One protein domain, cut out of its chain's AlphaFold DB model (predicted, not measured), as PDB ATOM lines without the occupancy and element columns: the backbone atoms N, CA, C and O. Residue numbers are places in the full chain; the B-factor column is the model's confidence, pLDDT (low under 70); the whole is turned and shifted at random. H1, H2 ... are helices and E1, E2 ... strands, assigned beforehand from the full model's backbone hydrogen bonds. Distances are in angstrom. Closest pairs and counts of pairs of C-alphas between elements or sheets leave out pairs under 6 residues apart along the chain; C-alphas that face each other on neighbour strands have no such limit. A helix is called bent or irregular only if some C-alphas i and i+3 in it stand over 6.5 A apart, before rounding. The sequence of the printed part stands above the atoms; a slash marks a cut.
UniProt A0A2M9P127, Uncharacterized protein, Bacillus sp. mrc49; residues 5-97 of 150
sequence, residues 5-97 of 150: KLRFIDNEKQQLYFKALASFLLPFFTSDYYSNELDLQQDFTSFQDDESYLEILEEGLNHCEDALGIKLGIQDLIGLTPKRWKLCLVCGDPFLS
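Overview. This is residues 5 to 97 of the 150 residues of an uncharacterized protein of Bacillus sp. mrc49 (UniProt A0A2M9P127). Two long helices, H2 and H4, lie side by side and run opposite ways, and H3 makes a corner with them near the end of H2 and the start of H4. The small hairpin of E1 and E2 fills the angle between H2 and H3, with E2 next to H2 and E1 next to H3, while the short H5 packs on H4 and the short H1 lies near the start of H2. The printed part has 93 residues, with five named helices and two named strands in the order H1 H2 H3 H4 H5 E1 E2; the sheet, E1 - E2, is antiparallel and the class is mostly helix. It is compact, with a radius of gyration of the C-alphas of 13.0 A and spans of 35 by 34 by 19 A.

Along the chain. H1, residues 5 to 8, begins at C-alpha 5 (37.467, -32.747, 36.177); it is irregular, with C-alphas 5 and 8 being 7.2 A apart. H2, residues 11 to 28, is 26.6 A long and only just irregular: C-alphas 24 and 27 are 6.7 A apart. H3, residues 37 to 48, is 16.4 A long and begins at C-alpha 37 (20.783, -17.085, 50.789). H4, residues 53 to 68, is 22.7 A long and neither bent nor irregular, but only just: C-alphas 63 and 66 are 6.4 A apart. H5 has residues 74 to 77 and is 5.3 A long. E1, residues 85 to 87, is 7.1 A long, and E2, residues 94 to 96, is 7.2 A long and ends at C-alpha 96 (27.585, -20.627, 42.241).

Arrangement. H1 and H2 are close but not clearly touching; their closest C-alphas, of Leu 6 and Gln 14, are 6.8 A apart. H2 and H4 touch, with the C-alphas of Phe 24 and Gly 60 closest at 6.0 A, and run opposite ways at a shallow tilt of 33 degrees, only just short of steep. H3 is close to H2 but not clearly touching, with the C-alphas of Phe 28 and Phe 47 closest at 7.1 A, and only just about perpendicular to it at 72 degrees. H4 touches H5 with residues 54 to 61 alone, and the closest C-alphas, of Glu 58 and Ile 74, are 6.6 A apart. The closest C-alphas of H3 and E1, of Glu 37 and Lys 86, are 5.9 A apart; those of H2 and E2, of Ala 22 and Leu 96, are also 5.9 A apart. E1 and E2 form an antiparallel hairpin, with N 86 and O 95 at 2.9 A and N 95 and O 86 at 2.8 A, both within hydrogen-bond range. Every O i to N i+4 pair is within that range in H3, against 12 of 14 in H2 and 9 of 12 in H4; H1 and H5 are too short for such a pair. Among the pairs that stay apart are H1 and H3, H2 and H5, and H4 and E1.

Size, cuts and confidence. The two C-alphas farthest apart, of Ser 35 and Gly 69, are 35.4 A apart. The printed part has no cut and no long link. The mean pLDDT of the printed part is 90.1, and residues 66 to 68, which belong to H4, are under 70.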
ATOM      1  N   LYS A   5      36.946 -32.926  37.543       85.19
ATOM      2  CA  LYS A   5      37.467 -32.747  36.177       85.19
ATOM      3  C   LYS A   5      37.997 -31.336  35.921       85.19
ATOM      4  O   LYS A   5      38.954 -31.171  35.175       85.19
ATOM      5  N   LEU A   6      37.458 -30.336  36.615       84.31
ATOM      6  CA  LEU A   6      37.903 -28.953  36.475       84.31
ATOM      7  C   LEU A   6      39.182 -28.645  37.277       84.31
ATOM      8  O   LEU A   6      39.733 -27.559  37.151       84.31
ATOM      9  N   ARG A   7      39.712 -29.567  38.100       81.31
ATOM     10  CA  ARG A   7      40.833 -29.276  39.032       81.31
ATOM     11  C   ARG A   7      42.138 -28.845  38.373       81.31
ATOM     12  O   ARG A   7      42.994 -28.304  39.064       81.31
ATOM     13  N   PHE A   8      42.287 -29.123  37.084       80.94
ATOM     14  CA  PHE A   8      43.506 -28.870  36.326       80.94
ATOM     15  C   PHE A   8      43.394 -27.695  35.355       80.94
ATOM     16  O   PHE A   8      44.404 -27.316  34.769       80.94
ATOM     17  N   ILE A   9      42.201 -27.117  35.179       83.56
ATOM     18  CA  ILE A   9      42.059 -25.882  34.404       83.56
ATOM     19  C   ILE A   9      42.407 -24.671  35.267       83.56
ATOM     20  O   ILE A   9      42.291 -24.713  36.495       83.56
ATOM     21  N   ASP A  10      42.839 -23.593  34.621       82.06
ATOM     22  CA  ASP A  10      43.153 -22.341  35.299       82.06
ATOM     23  C   ASP A  10      41.923 -21.747  36.021       82.06
ATOM     24  O   ASP A  10      40.765 -22.061  35.727       82.06
ATOM     25  N   ASN A  11      42.178 -20.900  37.021       78.69
ATOM     26  CA  ASN A  11      41.116 -20.316  37.845       78.69
ATOM     27  C   ASN A  11      40.153 -19.434  37.038       78.69
ATOM     28  O   ASN A  11      38.988 -19.325  37.412       78.69
ATOM     29  N   GLU A  12      40.620 -18.795  35.964       79.31
ATOM     30  CA  GLU A  12      39.792 -17.924  35.127       79.31
ATOM     31  C   GLU A  12      38.752 -18.743  34.363       79.31
ATOM     32  O   GLU A  12      37.560 -18.450  34.427       79.31
ATOM     33  N   LYS A  13      39.172 -19.837  33.732       82.69
ATOM     34  CA  LYS A  13      38.296 -20.806  33.077       82.69
ATOM     35  C   LYS A  13      37.310 -21.429  34.050       82.69
ATOM     36  O   LYS A  13      36.134 -21.545  33.722       82.69
ATOM     37  N   GLN A  14      37.744 -21.765  35.268       83.81
ATOM     38  CA  GLN A  14      36.814 -22.235  36.301       83.81
ATOM     39  C   GLN A  14      35.734 -21.179  36.562       83.81
ATOM     40  O   GLN A  14      34.549 -21.480  36.472       83.81
ATOM     41  N   GLN A  15      36.121 -19.928  36.823       83.88
ATOM     42  CA  GLN A  15      35.165 -18.842  37.052       83.88
ATOM     43  C   GLN A  15      34.213 -18.638  35.873       83.88
ATOM     44  O   GLN A  15      33.016 -18.471  36.090       83.88
ATOM     45  N   LEU A  16      34.719 -18.671  34.637       84.25
ATOM     46  CA  LEU A  16      33.900 -18.541  33.433       84.25
ATOM     47  C   LEU A  16      32.871 -19.665  33.328       84.25
ATOM     48  O   LEU A  16      31.703 -19.384  33.079       84.25
ATOM     49  N   TYR A  17      33.275 -20.905  33.596       87.94
ATOM     50  CA  TYR A  17      32.369 -22.048  33.581       87.94
ATOM     51  C   TYR A  17      31.269 -21.934  34.632       87.94
ATOM     52  O   TYR A  17      30.090 -22.007  34.305       87.94
ATOM     53  N   PHE A  18      31.628 -21.694  35.897       88.94
ATOM     54  CA  PHE A  18      30.622 -21.578  36.955       88.94
ATOM     55  C   PHE A  18      29.725 -20.351  36.765       88.94
ATOM     56  O   PHE A  18      28.574 -20.365  37.196       88.94
ATOM     57  N   LYS A  19      30.223 -19.313  36.083       88.25
ATOM     58  CA  LYS A  19      29.433 -18.139  35.709       88.25
ATOM     59  C   LYS A  19      28.425 -18.510  34.632       88.25
ATOM     60  O   LYS A  19      27.259 -18.179  34.791       88.25
ATOM     61  N   ALA A  20      28.871 -19.181  33.572       89.75
ATOM     62  CA  ALA A  20      28.012 -19.628  32.481       89.75
ATOM     63  C   ALA A  20      26.918 -20.567  33.001       89.75
ATOM     64  O   ALA A  20      25.744 -20.320  32.754       89.75
ATOM     65  N   LEU A  21      27.290 -21.549  33.826       91.94
ATOM     66  CA  LEU A  21      26.341 -22.480  34.425       91.94
ATOM     67  C   LEU A  21      25.330 -21.763  35.329       91.94
ATOM     68  O   LEU A  21      24.135 -22.016  35.232       91.94
ATOM     69  N   ALA A  22      25.781 -20.839  36.184       92.94
ATOM     70  CA  ALA A  22      24.866 -20.066  37.022       92.94
ATOM     71  C   ALA A  22      23.908 -19.215  36.173       92.94
ATOM     72  O   ALA A  22      22.709 -19.216  36.421       92.94
ATOM     73  N   SER A  23      24.424 -18.524  35.156       91.75
ATOM     74  CA  SER A  23      23.622 -17.709  34.241       91.75
ATOM     75  C   SER A  23      22.626 -18.525  33.419       91.75
ATOM     76  O   SER A  23      21.563 -18.001  33.107       91.75
ATOM     77  N   PHE A  24      22.949 -19.777  33.095       93.81
ATOM     78  CA  PHE A  24      22.042 -20.687  32.406       93.81
ATOM     79  C   PHE A  24      20.925 -21.200  33.322       93.81
ATOM     80  O   PHE A  24      19.785 -21.288  32.891       93.81
ATOM     81  N   LEU A  25      21.236 -21.530  34.580       94.81
ATOM     82  CA  LEU A  25      20.269 -22.145  35.498       94.81
ATOM     83  C   LEU A  25      19.334 -21.135  36.180       94.81
ATOM     84  O   LEU A  25      18.185 -21.462  36.446       94.81
ATOM     85  N   LEU A  26      19.807 -19.916  36.465       95.12
ATOM     86  CA  LEU A  26      19.020 -18.899  37.179       95.12
ATOM     87  C   LEU A  26      17.651 -18.576  36.546       95.12
ATOM     88  O   LEU A  26      16.708 -18.406  37.308       95.12
ATOM     89  N   PRO A  27      17.489 -18.518  35.209       95.25
ATOM     90  CA  PRO A  27      16.184 -18.311  34.576       95.25
ATOM     91  C   PRO A  27      15.124 -19.377  34.883       95.25
ATOM     92  O   PRO A  27      13.946 -19.122  34.659       95.25
ATOM     93  N   PHE A  28      15.521 -20.560  35.361       95.50
ATOM     94  CA  PHE A  28      14.595 -21.623  35.763       95.50
ATOM     95  C   PHE A  28      14.188 -21.529  37.235       95.50
ATOM     96  O   PHE A  28      13.406 -22.346  37.717       95.50
ATOM     97  N   PHE A  29      14.729 -20.558  37.969       95.38
ATOM     98  CA  PHE A  29      14.322 -20.301  39.340       95.38
ATOM     99  C   PHE A  29      13.077 -19.412  39.338       95.38
ATOM    100  O   PHE A  29      12.822 -18.667  38.393       95.38
ATOM    101  N   THR A  30      12.275 -19.492  40.396       90.62
ATOM    102  CA  THR A  30      10.988 -18.788  40.457       90.62
ATOM    103  C   THR A  30      11.127 -17.294  40.744       90.62
ATOM    104  O   THR A  30      10.242 -16.516  40.387       90.62
ATOM    105  N   SER A  31      12.213 -16.881  41.403       89.69
ATOM    106  CA  SER A  31      12.407 -15.501  41.852       89.69
ATOM    107  C   SER A  31      13.477 -14.758  41.050       89.69
ATOM    108  O   SER A  31      14.632 -15.168  40.988       89.69
ATOM    109  N   ASP A  32      13.134 -13.568  40.553       86.12
ATOM    110  CA  ASP A  32      14.092 -12.662  39.894       86.12
ATOM    111  C   ASP A  32      15.057 -11.975  40.881       86.12
ATOM    112  O   ASP A  32      16.067 -11.381  40.493       86.12
ATOM    113  N   TYR A  33      14.730 -12.002  42.175       90.50
ATOM    114  CA  TYR A  33      15.484 -11.335  43.230       90.50
ATOM    115  C   TYR A  33      15.429 -12.117  44.544       90.50
ATOM    116  O   TYR A  33      14.378 -12.618  44.936       90.50
ATOM    117  N   TYR A  34      16.548 -12.123  45.276       94.31
ATOM    118  CA  TYR A  34      16.668 -12.784  46.575       94.31
ATOM    119  C   TYR A  34      17.172 -11.824  47.645       94.31
ATOM    120  O   TYR A  34      18.186 -11.143  47.476       94.31
ATOM    121  N   SER A  35      16.487 -11.824  48.788       91.00
ATOM    122  CA  SER A  35      16.858 -11.012  49.950       91.00
ATOM    123  C   SER A  35      17.946 -11.668  50.811       91.00
ATOM    124  O   SER A  35      18.702 -10.984  51.506       91.00
ATOM    125  N   ASN A  36      18.027 -13.000  50.780       95.25
ATOM    126  CA  ASN A  36      18.935 -13.793  51.596       95.25
ATOM    127  C   ASN A  36      19.279 -15.139  50.914       95.25
ATOM    128  O   ASN A  36      18.621 -15.560  49.966       95.25
ATOM    129  N   GLU A  37      20.339 -15.812  51.383       95.69
ATOM    130  CA  GLU A  37      20.783 -17.085  50.789       95.69
ATOM    131  C   GLU A  37      19.787 -18.235  50.991       95.69
ATOM    132  O   GLU A  37      19.816 -19.172  50.203       95.69
ATOM    133  N   LEU A  38      18.951 -18.208  52.036       97.00
ATOM    134  CA  LEU A  38      17.996 -19.285  52.302       97.00
ATOM    135  C   LEU A  38      16.930 -19.338  51.205       97.00
ATOM    136  O   LEU A  38      16.692 -20.421  50.680       97.00
ATOM    137  N   ASP A  39      16.382 -18.185  50.812       96.62
ATOM    138  CA  ASP A  39      15.388 -18.081  49.734       96.62
ATOM    139  C   ASP A  39      15.954 -18.653  48.419       96.62
ATOM    140  O   ASP A  39      15.356 -19.530  47.805       96.62
ATOM    141  N   LEU A  40      17.170 -18.237  48.037       97.38
ATOM    142  CA  LEU A  40      17.866 -18.736  46.841       97.38
ATOM    143  C   LEU A  40      18.081 -20.257  46.881       97.38
ATOM    144  O   LEU A  40      17.970 -20.949  45.873       97.38
ATOM    145  N   GLN A  41      18.428 -20.786  48.053       97.38
ATOM    146  CA  GLN A  41      18.682 -22.213  48.240       97.38
ATOM    147  C   GLN A  41      17.394 -23.034  48.189       97.38
ATOM    148  O   GLN A  41      17.411 -24.147  47.668       97.38
ATOM    149  N   GLN A  42      16.291 -22.500  48.713       97.31
ATOM    150  CA  GLN A  42      14.969 -23.115  48.618       97.31
ATOM    151  C   GLN A  42      14.450 -23.110  47.180       97.31
ATOM    152  O   GLN A  42      13.903 -24.116  46.738       97.31
ATOM    153  N   ASP A  43      14.685 -22.032  46.436       97.25
ATOM    154  CA  ASP A  43      14.289 -21.938  45.030       97.25
ATOM    155  C   ASP A  43      15.053 -22.955  44.173       97.25
ATOM    156  O   ASP A  43      14.450 -23.758  43.467       97.25
ATOM    157  N   PHE A  44      16.376 -23.055  44.357       97.25
ATOM    158  CA  PHE A  44      17.149 -24.127  43.727       97.25
ATOM    159  C   PHE A  44      16.661 -25.520  44.143       97.25
ATOM    160  O   PHE A  44      16.623 -26.408  43.309       97.25
ATOM    161  N   THR A  45      16.286 -25.726  45.411       97.00
ATOM    162  CA  THR A  45      15.754 -27.026  45.869       97.00
ATOM    163  C   THR A  45      14.451 -27.363  45.145       97.00
ATOM    164  O   THR A  45      14.305 -28.474  44.659       97.00
ATOM    165  N   SER A  46      13.560 -26.381  44.988       96.56
ATOM    166  CA  SER A  46      12.310 -26.541  44.236       96.56
ATOM    167  C   SER A  46      12.582 -26.866  42.766       96.56
ATOM    168  O   SER A  46      11.948 -27.750  42.207       96.56
ATOM    169  N   PHE A  47      13.583 -26.216  42.163       96.31
ATOM    170  CA  PHE A  47      14.056 -26.546  40.819       96.31
ATOM    171  C   PHE A  47      14.646 -27.963  40.725       96.31
ATOM    172  O   PHE A  47      14.456 -28.622  39.712       96.31
ATOM    173  N   GLN A  48      15.340 -28.464  41.756       95.31
ATOM    174  CA  GLN A  48      15.855 -29.844  41.768       95.31
ATOM    175  C   GLN A  48      14.752 -30.905  41.820       95.31
ATOM    176  O   GLN A  48      14.974 -32.023  41.355       95.31
ATOM    177  N   ASP A  49      13.604 -30.562  42.400       95.62
ATOM    178  CA  ASP A  49      12.447 -31.447  42.526       95.62
ATOM    179  C   ASP A  49      11.555 -31.434  41.265       95.62
ATOM    180  O   ASP A  49      10.628 -32.240  41.163       95.62
ATOM    181  N   ASP A  50      11.831 -30.549  40.298       95.56
ATOM    182  CA  ASP A  50      11.122 -30.475  39.019       95.56
ATOM    183  C   ASP A  50      11.487 -31.656  38.097       95.56
ATOM    184  O   ASP A  50      12.649 -32.059  37.991       95.56
ATOM    185  N   GLU A  51      10.501 -32.207  37.382       95.19
ATOM    186  CA  GLU A  51      10.696 -33.343  36.468       95.19
ATOM    187  C   GLU A  51      11.684 -33.029  35.330       95.19
ATOM    188  O   GLU A  51      12.395 -33.920  34.858       95.19
ATOM    189  N   SER A  52      11.771 -31.761  34.923       95.19
ATOM    190  CA  SER A  52      12.674 -31.274  33.877       95.19
ATOM    191  C   SER A  52      14.096 -30.984  34.370       95.19
ATOM    192  O   SER A  52      14.982 -30.709  33.558       95.19
ATOM    193  N   TYR A  53      14.363 -31.093  35.680       95.38
ATOM    194  CA  TYR A  53      15.650 -30.730  36.285       95.38
ATOM    195  C   TYR A  53      16.850 -31.369  35.581       95.38
ATOM    196  O   TYR A  53      17.823 -30.687  35.255       95.38
ATOM    197  N   LEU A  54      16.804 -32.686  35.355       95.19
ATOM    198  CA  LEU A  54      17.931 -33.417  34.771       95.19
ATOM    199  C   LEU A  54      18.170 -33.029  33.309       95.19
ATOM    200  O   LEU A  54      19.326 -32.903  32.910       95.19
ATOM    201  N   GLU A  55      17.099 -32.806  32.546       95.88
ATOM    202  CA  GLU A  55      17.163 -32.382  31.144       95.88
ATOM    203  C   GLU A  55      17.767 -30.979  31.029       95.88
ATOM    204  O   GLU A  55      18.753 -30.783  30.319       95.88
ATOM    205  N   ILE A  56      17.259 -30.026  31.815       95.88
ATOM    206  CA  ILE A  56      17.770 -28.650  31.860       95.88
ATOM    207  C   ILE A  56      19.228 -28.629  32.325       95.88
ATOM    208  O   ILE A  56      20.056 -27.882  31.796       95.88
ATOM    209  N   LEU A  57      19.581 -29.447  33.320       94.56
ATOM    210  CA  LEU A  57      20.951 -29.522  33.807       94.56
ATOM    211  C   LEU A  57      21.901 -30.064  32.736       94.56
ATOM    212  O   LEU A  57      23.007 -29.543  32.589       94.56
ATOM    213  N   GLU A  58      21.490 -31.089  31.990       94.06
ATOM    214  CA  GLU A  58      22.265 -31.630  30.875       94.06
ATOM    215  C   GLU A  58      22.421 -30.608  29.741       94.06
ATOM    216  O   GLU A  58      23.529 -30.422  29.233       94.06
ATOM    217  N   GLU A  59      21.361 -29.869  29.402       93.50
ATOM    218  CA  GLU A  59      21.425 -28.766  28.440       93.50
ATOM    219  C   GLU A  59      22.411 -27.678  28.893       93.50
ATOM    220  O   GLU A  59      23.282 -27.265  28.125       93.50
ATOM    221  N   GLY A  60      22.357 -27.281  30.166       92.94
ATOM    222  CA  GLY A  60      23.277 -26.301  30.740       92.94
ATOM    223  C   GLY A  60      24.732 -26.771  30.744       92.94
ATOM    224  O   GLY A  60      25.646 -25.979  30.491       92.94
ATOM    225  N   LEU A  61      24.973 -28.064  30.988       91.88
ATOM    226  CA  LEU A  61      26.302 -28.665  30.886       91.88
ATOM    227  C   LEU A  61      26.840 -28.611  29.453       91.88
ATOM    228  O   LEU A  61      27.988 -28.202  29.267       91.88
ATOM    229  N   ASN A  62      26.011 -28.961  28.466       89.50
ATOM    230  CA  ASN A  62      26.365 -28.896  27.047       89.50
ATOM    231  C   ASN A  62      26.610 -27.445  26.601       89.50
ATOM    232  O   ASN A  62      27.607 -27.168  25.942       89.50
ATOM    233  N   HIS A  63      25.780 -26.495  27.043       86.38
ATOM    234  CA  HIS A  63      25.975 -25.065  26.781       86.38
ATOM    235  C   HIS A  63      27.325 -24.551  27.309       86.38
ATOM    236  O   HIS A  63      27.970 -23.695  26.704       86.38
ATOM    237  N   CYS A  64      27.781 -25.086  28.443       85.19
ATOM    238  CA  CYS A  64      29.059 -24.713  29.040       85.19
ATOM    239  C   CYS A  64      30.266 -25.475  28.458       85.19
ATOM    240  O   CYS A  64      31.405 -25.081  28.734       85.19
ATOM    241  N   GLU A  65      30.058 -26.548  27.684       80.31
ATOM    242  CA  GLU A  65      31.132 -27.337  27.062       80.31
ATOM    243  C   GLU A  65      31.954 -26.468  26.102       80.31
ATOM    244  O   GLU A  65      33.186 -26.468  26.178       80.31
ATOM    245  N   ASP A  66      31.287 -25.628  25.309       66.81
ATOM    246  CA  ASP A  66      31.915 -24.701  24.357       66.81
ATOM    247  C   ASP A  66      32.844 -23.681  25.034       66.81
ATOM    248  O   ASP A  66      33.828 -23.227  24.446       66.81
ATOM    249  N   ALA A  67      32.583 -23.344  26.301       65.50
ATOM    250  CA  ALA A  67      33.401 -22.396  27.052       65.50
ATOM    251  C   ALA A  67      34.752 -22.985  27.500       65.50
ATOM    252  O   ALA A  67      35.698 -22.233  27.751       65.50
ATOM    253  N   LEU A  68      34.857 -24.314  27.629       69.00
ATOM    254  CA  LEU A  68      36.028 -24.988  28.204       69.00
ATOM    255  C   LEU A  68      36.672 -26.051  27.309       69.00
ATOM    256  O   LEU A  68      37.818 -26.423  27.572       69.00
ATOM    257  N   GLY A  69      35.955 -26.573  26.314       73.56
ATOM    258  CA  GLY A  69      36.342 -27.781  25.584       73.56
ATOM    259  C   GLY A  69      36.397 -29.029  26.475       73.56
ATOM    260  O   GLY A  69      37.155 -29.955  26.191       73.56
ATOM    261  N   ILE A  70      35.661 -29.036  27.594       80.12
ATOM    262  CA  ILE A  70      35.604 -30.155  28.541       80.12
ATOM    263  C   ILE A  70      34.158 -30.607  28.673       80.12
ATOM    264  O   ILE A  70      33.336 -29.900  29.253       80.12
ATOM    265  N   LYS A  71      33.894 -31.836  28.229       84.50
ATOM    266  CA  LYS A  71      32.601 -32.484  28.415       84.50
ATOM    267  C   LYS A  71      32.402 -32.925  29.862       84.50
ATOM    268  O   LYS A  71      33.130 -33.784  30.385       84.50
ATOM    269  N   LEU A  72      31.400 -32.344  30.506       87.75
ATOM    270  CA  LEU A  72      30.939 -32.720  31.837       87.75
ATOM    271  C   LEU A  72      29.585 -33.417  31.723       87.75
ATOM    272  O   LEU A  72      28.770 -33.049  30.888       87.75
ATOM    273  N   GLY A  73      29.366 -34.431  32.554       88.94
ATOM    274  CA  GLY A  73      28.065 -35.075  32.714       88.94
ATOM    275  C   GLY A  73      27.464 -34.785  34.086       88.94
ATOM    276  O   GLY A  73      28.143 -34.275  34.981       88.94
ATOM    277  N   ILE A  74      26.202 -35.160  34.279       89.62
ATOM    278  CA  ILE A  74      25.467 -34.975  35.543       89.62
ATOM    279  C   ILE A  74      26.224 -35.602  36.728       89.62
ATOM    280  O   ILE A  74      26.314 -35.018  37.807       89.62
ATOM    281  N   GLN A  75      26.872 -36.749  36.518       88.88
ATOM    282  CA  GLN A  75      27.716 -37.430  37.502       88.88
ATOM    283  C   GLN A  75      28.919 -36.598  37.980       88.88
ATOM    284  O   GLN A  75      29.469 -36.857  39.046       88.88
ATOM    285  N   ASP A  76      29.349 -35.593  37.217       89.12
ATOM    286  CA  ASP A  76      30.419 -34.685  37.632       89.12
ATOM    287  C   ASP A  76      29.910 -33.584  38.583       89.12
ATOM    288  O   ASP A  76      30.712 -32.922  39.249       89.12
ATOM    289  N   LEU A  77      28.585 -33.419  38.688       88.06
ATOM    290  CA  LEU A  77      27.899 -32.430  39.516       88.06
ATOM    291  C   LEU A  77      27.396 -32.979  40.860       88.06
ATOM    292  O   LEU A  77      26.629 -32.303  41.530       88.06
ATOM    293  N   ILE A  78      27.879 -34.134  41.334       84.50
ATOM    294  CA  ILE A  78      27.477 -34.719  42.638       84.50
ATOM    295  C   ILE A  78      27.610 -33.722  43.811       84.50
ATOM    296  O   ILE A  78      26.894 -33.802  44.804       84.50
ATOM    297  N   GLY A  79      28.537 -32.763  43.720       85.62
ATOM    298  CA  GLY A  79      28.729 -31.725  44.737       85.62
ATOM    299  C   GLY A  79      27.899 -30.446  44.558       85.62
ATOM    300  O   GLY A  79      28.072 -29.516  45.360       85.62
ATOM    301  N   LEU A  80      27.051 -30.377  43.526       91.75
ATOM    302  CA  LEU A  80      26.094 -29.299  43.295       91.75
ATOM    303  C   LEU A  80      24.926 -29.482  44.265       91.75
ATOM    304  O   LEU A  80      24.066 -30.335  44.097       91.75
ATOM    305  N   THR A  81      24.944 -28.692  45.329       93.75
ATOM    306  CA  THR A  81      23.942 -28.723  46.399       93.75
ATOM    307  C   THR A  81      23.373 -27.323  46.570       93.75
ATOM    308  O   THR A  81      24.078 -26.367  46.230       93.75
ATOM    309  N   PRO A  82      22.186 -27.154  47.180       96.00
ATOM    310  CA  PRO A  82      21.626 -25.832  47.450       96.00
ATOM    311  C   PRO A  82      22.640 -24.891  48.092       96.00
ATOM    312  O   PRO A  82      22.892 -23.805  47.590       96.00
ATOM    313  N   LYS A  83      23.385 -25.367  49.096       95.50
ATOM    314  CA  LYS A  83      24.407 -24.580  49.808       95.50
ATOM    315  C   LYS A  83      25.501 -23.978  48.917       95.50
ATOM    316  O   LYS A  83      26.231 -23.114  49.408       95.50
ATOM    317  N   ARG A  84      25.687 -24.463  47.685       94.62
ATOM    318  CA  ARG A  84      26.634 -23.906  46.707       94.62
ATOM    319  C   ARG A  84      26.142 -22.594  46.111       94.62
ATOM    320  O   ARG A  84      26.983 -21.806  45.691       94.62
ATOM    321  N   TRP A  85      24.840 -22.350  46.101       95.94
ATOM    322  CA  TRP A  85      24.258 -21.081  45.695       95.94
ATOM    323  C   TRP A  85      24.430 -20.040  46.800       95.94
ATOM    324  O   TRP A  85      24.138 -20.280  47.978       95.94
ATOM    325  N   LYS A  86      24.992 -18.897  46.410       95.50
ATOM    326  CA  LYS A  86      25.428 -17.814  47.291       95.50
ATOM    327  C   LYS A  86      24.962 -16.475  46.752       95.50
ATOM    328  O   LYS A  86      24.879 -16.301  45.541       95.50
ATOM    329  N   LEU A  87      24.744 -15.514  47.646       95.25
ATOM    330  CA  LEU A  87      24.528 -14.118  47.270       95.25
ATOM    331  C   LEU A  87      25.819 -13.335  47.455       95.25
ATOM    332  O   LEU A  87      26.517 -13.459  48.467       95.25
ATOM    333  N   CYS A  88      26.174 -12.520  46.468       93.00
ATOM    334  CA  CYS A  88      27.360 -11.691  46.587       93.00
ATOM    335  C   CYS A  88      27.159 -10.605  47.648       93.00
ATOM    336  O   CYS A  88      26.277  -9.765  47.517       93.00
ATOM    337  N   LEU A  89      28.073 -10.508  48.618       90.19
ATOM    338  CA  LEU A  89      28.038  -9.446  49.638       90.19
ATOM    339  C   LEU A  89      28.189  -8.011  49.099       90.19
ATOM    340  O   LEU A  89      28.115  -7.062  49.876       90.19
ATOM    341  N   VAL A  90      28.497  -7.843  47.812       89.44
ATOM    342  CA  VAL A  90      28.758  -6.532  47.204       89.44
ATOM    343  C   VAL A  90      27.635  -6.109  46.270       89.44
ATOM    344  O   VAL A  90      27.147  -4.995  46.413       89.44
ATOM    345  N   CYS A  91      27.241  -6.962  45.320       88.88
ATOM    346  CA  CYS A  91      26.179  -6.639  44.363       88.88
ATOM    347  C   CYS A  91      24.825  -7.276  44.693       88.88
ATOM    348  O   CYS A  91      23.830  -6.856  44.122       88.88
ATOM    349  N   GLY A  92      24.768  -8.254  45.599       89.88
ATOM    350  CA  GLY A  92      23.550  -9.020  45.871       89.88
ATOM    351  C   GLY A  92      23.274 -10.136  44.863       89.88
ATOM    352  O   GLY A  92      22.462 -10.998  45.162       89.88
ATOM    353  N   ASP A  93      23.977 -10.183  43.727       92.50
ATOM    354  CA  ASP A  93      23.700 -11.176  42.682       92.50
ATOM    355  C   ASP A  93      23.913 -12.624  43.169       92.50
ATOM    356  O   ASP A  93      24.934 -12.907  43.827       92.50
ATOM    357  N   PRO A  94      23.023 -13.554  42.780       95.00
ATOM    358  CA  PRO A  94      23.243 -14.986  42.913       95.00
ATOM    359  C   PRO A  94      24.480 -15.451  42.147       95.00
ATOM    360  O   PRO A  94      24.756 -15.023  41.026       95.00
ATOM    361  N   PHE A  95      25.240 -16.361  42.744       94.31
ATOM    362  CA  PHE A  95      26.355 -17.023  42.084       94.31
ATOM    363  C   PHE A  95      26.589 -18.424  42.648       94.31
ATOM    364  O   PHE A  95      26.231 -18.733  43.786       94.31
ATOM    365  N   LEU A  96      27.260 -19.261  41.856       93.12
ATOM    366  CA  LEU A  96      27.585 -20.627  42.241       93.12
ATOM    367  C   LEU A  96      28.999 -20.715  42.835       93.12
ATOM    368  O   LEU A  96      29.987 -20.337  42.205       93.12
ATOM    369  N   SER A  97      29.155 -21.212  44.058       91.12
ATOM    370  CA  SER A  97      30.468 -21.269  44.698       91.12
ATOM    371  C   SER A  97      31.319 -22.435  44.193       91.12
ATOM    372  O   SER A  97      31.080 -23.601  44.527       91.12
TER     373      SER A  97